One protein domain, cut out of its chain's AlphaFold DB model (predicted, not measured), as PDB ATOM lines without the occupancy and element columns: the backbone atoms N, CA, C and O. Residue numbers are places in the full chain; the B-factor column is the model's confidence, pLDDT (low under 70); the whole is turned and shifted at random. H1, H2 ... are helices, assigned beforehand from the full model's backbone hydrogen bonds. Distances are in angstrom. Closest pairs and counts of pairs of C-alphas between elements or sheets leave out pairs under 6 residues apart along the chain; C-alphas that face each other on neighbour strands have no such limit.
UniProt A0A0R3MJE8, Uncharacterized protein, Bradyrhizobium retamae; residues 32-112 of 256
ATOM      1  N   GLU A  32      37.233  48.928 -46.939       92.25
ATOM      2  CA  GLU A  32      36.116  49.167 -46.021       92.25
ATOM      3  C   GLU A  32      35.598  47.873 -45.373       92.25
ATOM      4  O   GLU A  32      35.325  47.849 -44.176       92.25
ATOM      5  N   ALA A  33      35.496  46.781 -46.136       91.19
ATOM      6  CA  ALA A  33      35.094  45.480 -45.612       91.19
ATOM      7  C   ALA A  33      36.175  44.868 -44.707       91.19
ATOM      8  O   ALA A  33      35.834  44.235 -43.706       91.19
ATOM      9  N   GLU A  34      37.455  45.074 -45.027       92.94
ATOM     10  CA  GLU A  34      38.577  44.662 -44.171       92.94
ATOM     11  C   GLU A  34      38.551  45.406 -42.836       92.94
ATOM     12  O   GLU A  34      38.536  44.772 -41.779       92.94
ATOM     13  N   LEU A  35      38.445  46.741 -42.879       94.88
ATOM     14  CA  LEU A  35      38.327  47.571 -41.682       94.88
ATOM     15  C   LEU A  35      37.109  47.164 -40.844       94.88
ATOM     16  O   LEU A  35      37.247  46.980 -39.639       94.88
ATOM     17  N   ALA A  36      35.943  46.960 -41.463       94.94
ATOM     18  CA  ALA A  36      34.732  46.562 -40.750       94.94
ATOM     19  C   ALA A  36      34.884  45.204 -40.044       94.94
ATOM     20  O   ALA A  36      34.465  45.051 -38.894       94.94
ATOM     21  N   ARG A  37      35.512  44.213 -40.693       94.31
ATOM     22  CA  ARG A  37      35.800  42.914 -40.061       94.31
ATOM     23  C   ARG A  37      36.826  43.043 -38.941       94.31
ATOM     24  O   ARG A  37      36.672  42.396 -37.904       94.31
ATOM     25  N   PHE A  38      37.838  43.890 -39.112       94.94
ATOM     26  CA  PHE A  38      38.855  44.102 -38.086       94.94
ATOM     27  C   PHE A  38      38.282  44.823 -36.861       94.94
ATOM     28  O   PHE A  38      38.481  44.381 -35.730       94.94
ATOM     29  N   GLU A  39      37.461  45.852 -37.071       96.56
ATOM     30  CA  GLU A  39      36.693  46.517 -36.015       96.56
ATOM     31  C   GLU A  39      35.757  45.546 -35.295       96.56
ATOM     32  O   GLU A  39      35.687  45.552 -34.063       96.56
ATOM     33  N   GLN A  40      35.083  44.664 -36.039       95.12
ATOM     34  CA  GLN A  40      34.254  43.616 -35.456       95.12
ATOM     35  C   GLN A  40      35.079  42.678 -34.562       95.12
ATOM     36  O   GLN A  40      34.659  42.405 -33.436       95.12
ATOM     37  N   ALA A  41      36.240  42.207 -35.022       92.62
ATOM     38  CA  ALA A  41      37.120  41.337 -34.244       92.62
ATOM     39  C   ALA A  41      37.607  42.008 -32.954       92.62
ATOM     40  O   ALA A  41      37.451  41.443 -31.870       92.62
ATOM     41  N   VAL A  42      38.123  43.236 -33.048       94.81
ATOM     42  CA  VAL A  42      38.590  43.996 -31.878       94.81
ATOM     43  C   VAL A  42      37.438  44.253 -30.904       94.81
ATOM     44  O   VAL A  42      37.595  44.096 -29.695       94.81
ATOM     45  N   ASN A  43      36.243  44.592 -31.395       96.06
ATOM     46  CA  ASN A  43      35.083  44.788 -30.530       96.06
ATOM     47  C   ASN A  43      34.651  43.494 -29.816       96.06
ATOM     48  O   ASN A  43      34.259  43.532 -28.648       96.06
ATOM     49  N   VAL A  44      34.743  42.338 -30.482       94.25
ATOM     50  CA  VAL A  44      34.510  41.037 -29.839       94.25
ATOM     51  C   VAL A  44      35.526  40.808 -28.721       94.25
ATOM     52  O   VAL A  44      35.112  40.503 -27.606       94.25
ATOM     53  N   LEU A  45      36.815  41.033 -28.979       91.50
ATOM     54  CA  LEU A  45      37.877  40.892 -27.977       91.50
ATOM     55  C   LEU A  45      37.692  41.830 -26.768       91.50
ATOM     56  O   LEU A  45      37.934  41.422 -25.638       91.50
ATOM     57  N   ARG A  46      37.194  43.056 -26.979       93.50
ATOM     58  CA  ARG A  46      36.893  44.016 -25.897       93.50
ATOM     59  C   ARG A  46      35.710  43.612 -25.025       93.50
ATOM     60  O   ARG A  46      35.686  43.894 -23.832       93.50
ATOM     61  N   THR A  47      34.675  43.048 -25.640       94.44
ATOM     62  CA  THR A  47      33.360  42.893 -24.995       94.44
ATOM     63  C   THR A  47      33.076  41.477 -24.517       94.44
ATOM     64  O   THR A  47      32.143  41.268 -23.736       94.44
ATOM     65  N   ARG A  48      33.838  40.487 -24.988       91.56
ATOM     66  CA  ARG A  48      33.645  39.082 -24.637       91.56
ATOM     67  C   ARG A  48      34.718  38.615 -23.671       91.56
ATOM     68  O   ARG A  48      35.886  38.957 -23.783       91.56
ATOM     69  N   HIS A  49      34.292  37.791 -22.722       88.06
ATOM     70  CA  HIS A  49      35.211  37.074 -21.857       88.06
ATOM     71  C   HIS A  49      35.949  36.003 -22.672       88.06
ATOM     72  O   HIS A  49      35.295  35.172 -23.304       88.06
ATOM     73  N   VAL A  50      37.284  36.031 -22.646       86.19
ATOM     74  CA  VAL A  50      38.149  35.026 -23.289       86.19
ATOM     75  C   VAL A  50      38.527  33.944 -22.273       86.19
ATOM     76  O   VAL A  50      38.083  32.805 -22.398       86.19
ATOM     77  N   CYS A  51      39.291  34.304 -21.238       83.19
ATOM     78  CA  CYS A  51      39.579  33.467 -20.072       83.19
ATOM     79  C   CYS A  51      40.028  34.319 -18.868       83.19
ATOM     80  O   CYS A  51      40.224  35.533 -18.986       83.19
ATOM     81  N   GLU A  52      40.166  33.701 -17.690       84.62
ATOM     82  CA  GLU A  52      40.663  34.382 -16.489       84.62
ATOM     83  C   GLU A  52      42.094  34.908 -16.681       84.62
ATOM     84  O   GLU A  52      42.968  34.210 -17.188       84.62
ATOM     85  N   GLY A  53      42.330  36.153 -16.255       84.94
ATOM     86  CA  GLY A  53      43.641  36.806 -16.347       84.94
ATOM     87  C   GLY A  53      44.011  37.326 -17.738       84.94
ATOM     88  O   GLY A  53      45.055  37.956 -17.881       84.94
ATOM     89  N   TRP A  54      43.170  37.110 -18.752       92.25
ATOM     90  CA  TRP A  54      43.407  37.629 -20.094       92.25
ATOM     91  C   TRP A  54      43.063  39.119 -20.202       92.25
ATOM     92  O   TRP A  54      42.017  39.566 -19.726       92.25
ATOM     93  N   THR A  55      43.931  39.878 -20.869       90.31
ATOM     94  CA  THR A  55      43.741  41.304 -21.163       90.31
ATOM     95  C   THR A  55      44.212  41.615 -22.575       90.31
ATOM     96  O   THR A  55      45.267  41.133 -22.984       90.31
ATOM     97  N   MET A  56      43.473  42.461 -23.289       92.62
ATOM     98  CA  MET A  56      43.871  42.951 -24.607       92.62
ATOM     99  C   MET A  56      44.817  44.149 -24.477       92.62
ATOM    100  O   MET A  56      44.565  45.054 -23.678       92.62
ATOM    101  N   ASP A  57      45.874  44.189 -25.287       93.00
ATOM    102  CA  ASP A  57      46.702  45.390 -25.428       93.00
ATOM    103  C   ASP A  57      45.954  46.435 -26.272       93.00
ATOM    104  O   ASP A  57      45.936  46.380 -27.502       93.00
ATOM    105  N   GLU A  58      45.303  47.387 -25.602       95.88
ATOM    106  CA  GLU A  58      44.513  48.436 -26.258       95.88
ATOM    107  C   GLU A  58      45.359  49.387 -27.113       95.88
ATOM    108  O   GLU A  58      44.869  49.908 -28.116       95.88
ATOM    109  N   ALA A  59      46.628  49.610 -26.756       96.31
ATOM    110  CA  ALA A  59      47.509  50.472 -27.539       96.31
ATOM    111  C   ALA A  59      47.905  49.784 -28.851       96.31
ATOM    112  O   ALA A  59      47.865  50.408 -29.916       96.31
ATOM    113  N   ALA A  60      48.224  48.489 -28.792       93.38
ATOM    114  CA  ALA A  60      48.473  47.680 -29.981       93.38
ATOM    115  C   ALA A  60      47.210  47.538 -30.851       93.38
ATOM    116  O   ALA A  60      47.295  47.680 -32.072       93.38
ATOM    117  N   ALA A  61      46.037  47.344 -30.234       95.75
ATOM    118  CA  ALA A  61      44.759  47.275 -30.940       95.75
ATOM    119  C   ALA A  61      44.458  48.569 -31.712       95.75
ATOM    120  O   ALA A  61      44.058  48.522 -32.876       95.75
ATOM    121  N   GLU A  62      44.672  49.736 -31.092       97.56
ATOM    122  CA  GLU A  62      44.443  51.025 -31.749       97.56
ATOM    123  C   GLU A  62      45.464  51.298 -32.860       97.56
ATOM    124  O   GLU A  62      45.091  51.797 -33.924       97.56
ATOM    125  N   ARG A  63      46.735  50.916 -32.668       95.81
ATOM    126  CA  ARG A  63      47.752  51.001 -33.729       95.81
ATOM    127  C   ARG A  63      47.344  50.166 -34.946       95.81
ATOM    128  O   ARG A  63      47.373  50.680 -36.063       95.81
ATOM    129  N   ALA A  64      46.900  48.929 -34.728       95.00
ATOM    130  CA  ALA A  64      46.428  48.046 -35.789       95.00
ATOM    131  C   ALA A  64      45.159  48.590 -36.478       95.00
ATOM    132  O   ALA A  64      45.068  48.605 -37.701       95.00
ATOM    133  N   LEU A  65      44.193  49.124 -35.720       96.31
ATOM    134  CA  LEU A  65      43.002  49.771 -36.292       96.31
ATOM    135  C   LEU A  65      43.369  50.987 -37.143       96.31
ATOM    136  O   LEU A  65      42.810  51.192 -38.222       96.31
ATOM    137  N   SER A  66      44.325  51.792 -36.677       96.56
ATOM    138  CA  SER A  66      44.810  52.944 -37.429       96.56
ATOM    139  C   SER A  66      45.436  52.539 -38.763       96.56
ATOM    140  O   SER A  66      45.282  53.296 -39.721       96.56
ATOM    141  N   TYR A  67      46.114  51.394 -38.844       95.12
ATOM    142  CA  TYR A  67      46.688  50.888 -40.093       95.12
ATOM    143  C   TYR A  67      45.600  50.636 -41.152       95.12
ATOM    144  O   TYR A  67      45.657  51.199 -42.248       95.12
ATOM    145  N   PHE A  68      44.535  49.906 -40.796       93.81
ATOM    146  CA  PHE A  68      43.403  49.666 -41.702       93.81
ATOM    147  C   PHE A  68      42.661  50.961 -42.069       93.81
ATOM    148  O   PHE A  68      42.308  51.166 -43.230       93.81
ATOM    149  N   ARG A  69      42.483  51.892 -41.121       95.69
ATOM    150  CA  ARG A  69      41.841  53.199 -41.384       95.69
ATOM    151  C   ARG A  69      42.622  54.076 -42.362       95.69
ATOM    152  O   ARG A  69      42.011  54.850 -43.094       95.69
ATOM    153  N   LYS A  70      43.952  53.963 -42.388       94.50
ATOM    154  CA  LYS A  70      44.817  54.649 -43.365       94.50
ATOM    155  C   LYS A  70      44.773  54.005 -44.757       94.50
ATOM    156  O   LYS A  70      45.383  54.540 -45.678       94.50
ATOM    157  N   GLY A  71      44.057  52.891 -44.917       90.88
ATOM    158  CA  GLY A  71      43.964  52.152 -46.171       90.88
ATOM    159  C   GLY A  71      45.147  51.220 -46.414       90.88
ATOM    160  O   GLY A  71      45.538  51.063 -47.566       90.88
ATOM    161  N   CYS A  72      45.707  50.636 -45.347       88.88
ATOM    162  CA  CYS A  72      46.809  49.669 -45.406       88.88
ATOM    163  C   CYS A  72      48.024  50.211 -46.183       88.88
ATOM    164  O   CYS A  72      48.355  49.689 -47.250       88.88
ATOM    165  N   PRO A  73      48.662  51.297 -45.700       90.31
ATOM    166  CA  PRO A  73      49.840  51.851 -46.356       90.31
ATOM    167  C   PRO A  73      50.960  50.804 -46.461       90.31
ATOM    168  O   PRO A  73      51.071  49.911 -45.620       90.31
ATOM    169  N   ASP A  74      51.800  50.946 -47.485       91.38
ATOM    170  CA  ASP A  74      53.014  50.145 -47.677       91.38
ATOM    171  C   ASP A  74      54.098  50.604 -46.680       91.38
ATOM    172  O   ASP A  74      55.001  51.373 -47.009       91.38
ATOM    173  N   ASP A  75      53.905  50.232 -45.414       94.81
ATOM    174  CA  ASP A  75      54.764  50.540 -44.270       94.81
ATOM    175  C   ASP A  75      55.027  49.243 -43.494       94.81
ATOM    176  O   ASP A  75      54.151  48.736 -42.790       94.81
ATOM    177  N   ASP A  76      56.241  48.705 -43.632       91.19
ATOM    178  CA  ASP A  76      56.651  47.434 -43.026       91.19
ATOM    179  C   ASP A  76      56.555  47.437 -41.492       91.19
ATOM    180  O   ASP A  76      56.288  46.396 -40.882       91.19
ATOM    181  N   GLU A  77      56.768  48.586 -40.845       93.31
ATOM    182  CA  GLU A  77      56.732  48.681 -39.386       93.31
ATOM    183  C   GLU A  77      55.286  48.654 -38.875       93.31
ATOM    184  O   GLU A  77      54.964  47.917 -37.938       93.31
ATOM    185  N   GLU A  78      54.393  49.437 -39.490       93.06
ATOM    186  CA  GLU A  78      52.967  49.420 -39.150       93.06
ATOM    187  C   GLU A  78      52.307  48.087 -39.527       93.06
ATOM    188  O   GLU A  78      51.492  47.564 -38.756       93.06
ATOM    189  N   TRP A  79      52.707  47.498 -40.655       91.69
ATOM    190  CA  TRP A  79      52.269  46.174 -41.077       91.69
ATOM    191  C   TRP A  79      52.717  45.087 -40.095       91.69
ATOM    192  O   TRP A  79      51.890  44.317 -39.598       91.69
ATOM    193  N   GLY A  80      54.002  45.068 -39.729       88.31
ATOM    194  CA  GLY A  80      54.547  44.114 -38.764       88.31
ATOM    195  C   GLY A  80      53.880  44.214 -37.389       88.31
ATOM    196  O   GLY A  80      53.529  43.193 -36.795       88.31
ATOM    197  N   ALA A  81      53.633  45.434 -36.900       91.25
ATOM    198  CA  ALA A  81      52.912  45.655 -35.645       91.25
ATOM    199  C   ALA A  81      51.455  45.156 -35.708       91.25
ATOM    200  O   ALA A  81      50.957  44.576 -34.741       91.25
ATOM    201  N   THR A  82      50.790  45.340 -36.851       92.56
ATOM    202  CA  THR A  82      49.420  44.862 -37.089       92.56
ATOM    203  C   THR A  82      49.359  43.336 -37.093       92.56
ATOM    204  O   THR A  82      48.570  42.753 -36.348       92.56
ATOM    205  N   LEU A  83      50.242  42.673 -37.847       88.25
ATOM    206  CA  LEU A  83      50.340  41.211 -37.864       88.25
ATOM    207  C   LEU A  83      50.648  40.632 -36.482       88.25
ATOM    208  O   LEU A  83      50.053  39.631 -36.085       88.25
ATOM    209  N   TYR A  84      51.545  41.270 -35.727       86.62
ATOM    210  CA  TYR A  84      51.875  40.833 -34.374       86.62
ATOM    211  C   TYR A  84      50.661  40.895 -33.437       86.62
ATOM    212  O   TYR A  84      50.398  39.943 -32.696       86.62
ATOM    213  N   PHE A  85      49.883  41.982 -33.490       91.75
ATOM    214  CA  PHE A  85      48.635  42.088 -32.734       91.75
ATOM    215  C   PHE A  85      47.660  40.964 -33.112       91.75
ATOM    216  O   PHE A  85      47.136  40.278 -32.236       91.75
ATOM    217  N   MET A  86      47.471  40.716 -34.409       88.94
ATOM    218  CA  MET A  86      46.562  39.677 -34.896       88.94
ATOM    219  C   MET A  86      46.972  38.280 -34.427       88.94
ATOM    220  O   MET A  86      46.154  37.561 -33.854       88.94
ATOM    221  N   ALA A  87      48.247  37.926 -34.593       80.88
ATOM    222  CA  ALA A  87      48.777  36.630 -34.188       80.88
ATOM    223  C   ALA A  87      48.675  36.408 -32.670       80.88
ATOM    224  O   ALA A  87      48.219  35.353 -32.228       80.88
ATOM    225  N   SER A  88      49.039  37.410 -31.862       82.75
ATOM    226  CA  SER A  88      48.994  37.314 -30.392       82.75
ATOM    227  C   SER A  88      47.576  37.198 -29.821       82.75
ATOM    228  O   SER A  88      47.411  36.725 -28.698       82.75
ATOM    229  N   HIS A  89      46.555  37.577 -30.594       86.31
ATOM    230  CA  HIS A  89      45.148  37.540 -30.186       86.31
ATOM    231  C   HIS A  89      44.320  36.499 -30.962       86.31
ATOM    232  O   HIS A  89      43.094  36.478 -30.843       86.31
ATOM    233  N   GLY A  90      44.968  35.621 -31.741       82.00
ATOM    234  CA  GLY A  90      44.306  34.533 -32.469       82.00
ATOM    235  C   GLY A  90      43.383  34.996 -33.603       82.00
ATOM    236  O   GLY A  90      42.405  34.319 -33.914       82.00
ATOM    237  N   LEU A  91      43.658  36.156 -34.201       85.94
ATOM    238  CA  LEU A  91      42.903  36.678 -35.339       85.94
ATOM    239  C   LEU A  91      43.490  36.151 -36.657       85.94
ATOM    240  O   LEU A  91      44.695  36.242 -36.879       85.94
ATOM    241  N   SER A  92      42.635  35.650 -37.554       87.00
ATOM    242  CA  SER A  92      43.039  35.251 -38.913       87.00
ATOM    243  C   SER A  92      43.093  36.470 -39.827       87.00
ATOM    244  O   SER A  92      42.085  37.155 -40.020       87.00
ATOM    245  N   PHE A  93      44.261  36.725 -40.416       86.44
ATOM    246  CA  PHE A  93      44.431  37.790 -41.403       86.44
ATOM    247  C   PHE A  93      43.661  37.510 -42.688       86.44
ATOM    248  O   PHE A  93      43.042  38.405 -43.251       86.44
ATOM    249  N   GLU A  94      43.609  36.256 -43.101       83.69
ATOM    250  CA  GLU A  94      42.930  35.802 -44.304       83.69
ATOM    251  C   GLU A  94      41.424  36.044 -44.213       83.69
ATOM    252  O   GLU A  94      40.810  36.484 -45.183       83.69
ATOM    253  N   TRP A  95      40.815  35.841 -43.043       87.94
ATOM    254  CA  TRP A  95      39.419  36.228 -42.848       87.94
ATOM    255  C   TRP A  95      39.234  37.745 -42.886       87.94
ATOM    256  O   TRP A  95      38.287  38.230 -43.505       87.94
ATOM    257  N   ILE A  96      40.138  38.512 -42.275       88.69
ATOM    258  CA  ILE A  96      40.081  39.975 -42.340       88.69
ATOM    259  C   ILE A  96      40.190  40.459 -43.785       88.69
ATOM    260  O   ILE A  96      39.379  41.288 -44.186       88.69
ATOM    261  N   HIS A  97      41.092  39.895 -44.582       86.00
ATOM    262  CA  HIS A  97      41.413  40.367 -45.926       86.00
ATOM    263  C   HIS A  97      40.470  39.811 -47.012       86.00
ATOM    264  O   HIS A  97      39.956  40.557 -47.850       86.00
ATOM    265  N   TYR A  98      40.151  38.515 -46.967       83.81
ATOM    266  CA  TYR A  98      39.322  37.837 -47.974       83.81
ATOM    267  C   TYR A  98      37.866  37.636 -47.541       83.81
ATOM    268  O   TYR A  98      37.000  37.388 -48.377       83.81
ATOM    269  N   GLY A  99      37.562  37.749 -46.245       85.44
ATOM    270  CA  GLY A  99      36.216  37.519 -45.717       85.44
ATOM    271  C   GLY A  99      35.789  36.053 -45.693       85.44
ATOM    272  O   GLY A  99      34.612  35.790 -45.451       85.44
ATOM    273  N   ASP A 100      36.705  35.111 -45.935       83.12
ATOM    274  CA  ASP A 100      36.403  33.681 -45.930       83.12
ATOM    275  C   ASP A 100      36.492  33.107 -44.502       83.12
ATOM    276  O   ASP A 100      37.584  33.005 -43.938       83.12
ATOM    277  N   PRO A 101      35.361  32.725 -43.877       79.00
ATOM    278  CA  PRO A 101      35.374  32.129 -42.546       79.00
ATOM    279  C   PRO A 101      35.985  30.719 -42.524       79.00
ATOM    280  O   PRO A 101      36.276  30.216 -41.438       79.00
ATOM    281  N   SER A 102      36.190  30.071 -43.680       72.88
ATOM    282  CA  SER A 102      36.794  28.737 -43.752       72.88
ATOM    283  C   SER A 102      38.188  28.716 -43.118       72.88
ATOM    284  O   SER A 102      38.502  27.785 -42.375       72.88
ATOM    285  N   VAL A 103      38.970  29.786 -43.298       72.25
ATOM    286  CA  VAL A 103      40.326  29.897 -42.748       72.25
ATOM    287  C   VAL A 103      40.304  30.025 -41.223       72.25
ATOM    288  O   VAL A 103      41.085  29.354 -40.551       72.25
ATOM    289  N   MET A 104      39.345  30.768 -40.649       75.25
ATOM    290  CA  MET A 104      39.171  30.826 -39.187       75.25
ATOM    291  C   MET A 104      38.889  29.444 -38.600       75.25
ATOM    292  O   MET A 104      39.441  29.072 -37.562       75.25
ATOM    293  N   ILE A 105      38.002  28.691 -39.257       70.69
ATOM    294  CA  ILE A 105      37.565  27.378 -38.788       70.69
ATOM    295  C   ILE A 105      38.698  26.368 -38.937       70.69
ATOM    296  O   ILE A 105      38.976  25.647 -37.985       70.69
ATOM    297  N   ALA A 106      39.374  26.329 -40.086       69.25
ATOM    298  CA  ALA A 106      40.467  25.399 -40.346       69.25
ATOM    299  C   ALA A 106      41.666  25.647 -39.419       69.25
ATOM    300  O   ALA A 106      42.182  24.699 -38.830       69.25
ATOM    301  N   GLN A 107      42.058  26.910 -39.218       69.19
ATOM    302  CA  GLN A 107      43.137  27.273 -38.298       69.19
ATOM    303  C   GLN A 107      42.774  26.952 -36.842       69.19
ATOM    304  O   GLN A 107      43.577  26.394 -36.102       69.19
ATOM    305  N   SER A 108      41.543  27.238 -36.416       65.06
ATOM    306  CA  SER A 108      41.100  26.877 -35.062       65.06
ATOM    307  C   SER A 108      40.982  25.360 -34.880       65.06
ATOM    308  O   SER A 108      41.281  24.831 -33.810       65.06
ATOM    309  N   ALA A 109      40.555  24.638 -35.920       63.16
ATOM    310  CA  ALA A 109      40.441  23.186 -35.907       63.16
ATOM    311  C   ALA A 109      41.814  22.506 -35.856       63.16
ATOM    312  O   ALA A 109      41.956  21.536 -35.114       63.16
ATOM    313  N   SER A 110      42.826  23.020 -36.565       62.31
ATOM    314  CA  SER A 110      44.194  22.483 -36.509       62.31
ATOM    315  C   SER A 110      44.844  22.670 -35.136       62.31
ATOM    316  O   SER A 110      45.640  21.837 -34.718       62.31
ATOM    317  N   LEU A 111      44.439  23.706 -34.398       62.12
ATOM    318  CA  LEU A 111      44.842  23.944 -33.009       62.12
ATOM    319  C   LEU A 111      43.969  23.198 -31.982       62.12
ATOM    320  O   LEU A 111      44.191  23.307 -30.773       62.12
ATOM    321  N   SER A 112      42.945  22.463 -32.421       62.25
ATOM    322  CA  SER A 112      42.038  21.764 -31.510       62.25
ATOM    323  C   SER A 112      42.692  20.530 -30.881       62.25
ATOM    324  O   SER A 112      43.539  19.862 -31.474       62.25
TER     325      SER A 112
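AT A GLANCE: This is residues 32 to 112 of the 256 residues of an uncharacterized protein of Bradyrhizobium retamae (UniProt A0A0R3MJE8). Two helices, H1 and H2, lie side by side as a helical hairpin; H3 crosses H2 steeply and stays apart from H1. The short H4 packs on the first part of H1, and H5 turns back from H4 as the outermost helix, while residues 47 to 54 stick out as a loop. The printed part has 81 residues with five named helices, H1 to H5 in order, and no named strand; the class is all helix. It is compact, with a radius of gyration of the C-alphas of 12.6 A and spans of 34 by 28 by 20 A.

HOW THE PARTS SIT: H1, residues 32 to 47, touches H2, residues 58 to 69, closest at the C-alphas of Leu 35 and Phe 68, 5.5 A apart; this hairpin has a shallow tilt of 14 degrees, opposite ways. H3, residues 76 to 88, touches H2 at a steep tilt of 55 degrees, the closest C-alphas being those of Ala 64 and Thr 82, 4.6 A apart. With residues 34 to 38 alone, H1 touches H4, residues 93 to 98, closest at the C-alphas of Glu 34 and Ile 96, 5.3 A; the tilt of 37 degrees is only just steep. H3 and H4 are close but not clearly touching, their closest C-alphas, Met 86 and Phe 93, 7.1 A apart. H5, residues 101 to 110, touches H4 only at the corner, closest at the C-alphas of Trp 95 and Pro 101, 5.8 A. In H1 to H5 every O i to N i+4 pair is within hydrogen-bond range.

IN THESE COORDINATES: H1 begins at C-alpha 32 (36.116, 49.167, -46.021) and is 22.1 A long; H2 is 16.1 A, H3 17.9 A, H4 8.3 A and H5 14.4 A, ending at C-alpha 110 (44.194, 22.483, -36.509).

THE WHOLE: The C-alphas farthest apart, Glu 52 and Asp 74, are 37.1 A apart. The printed part has no cut and no long link. Residues 106 to 112 have pLDDT under 70.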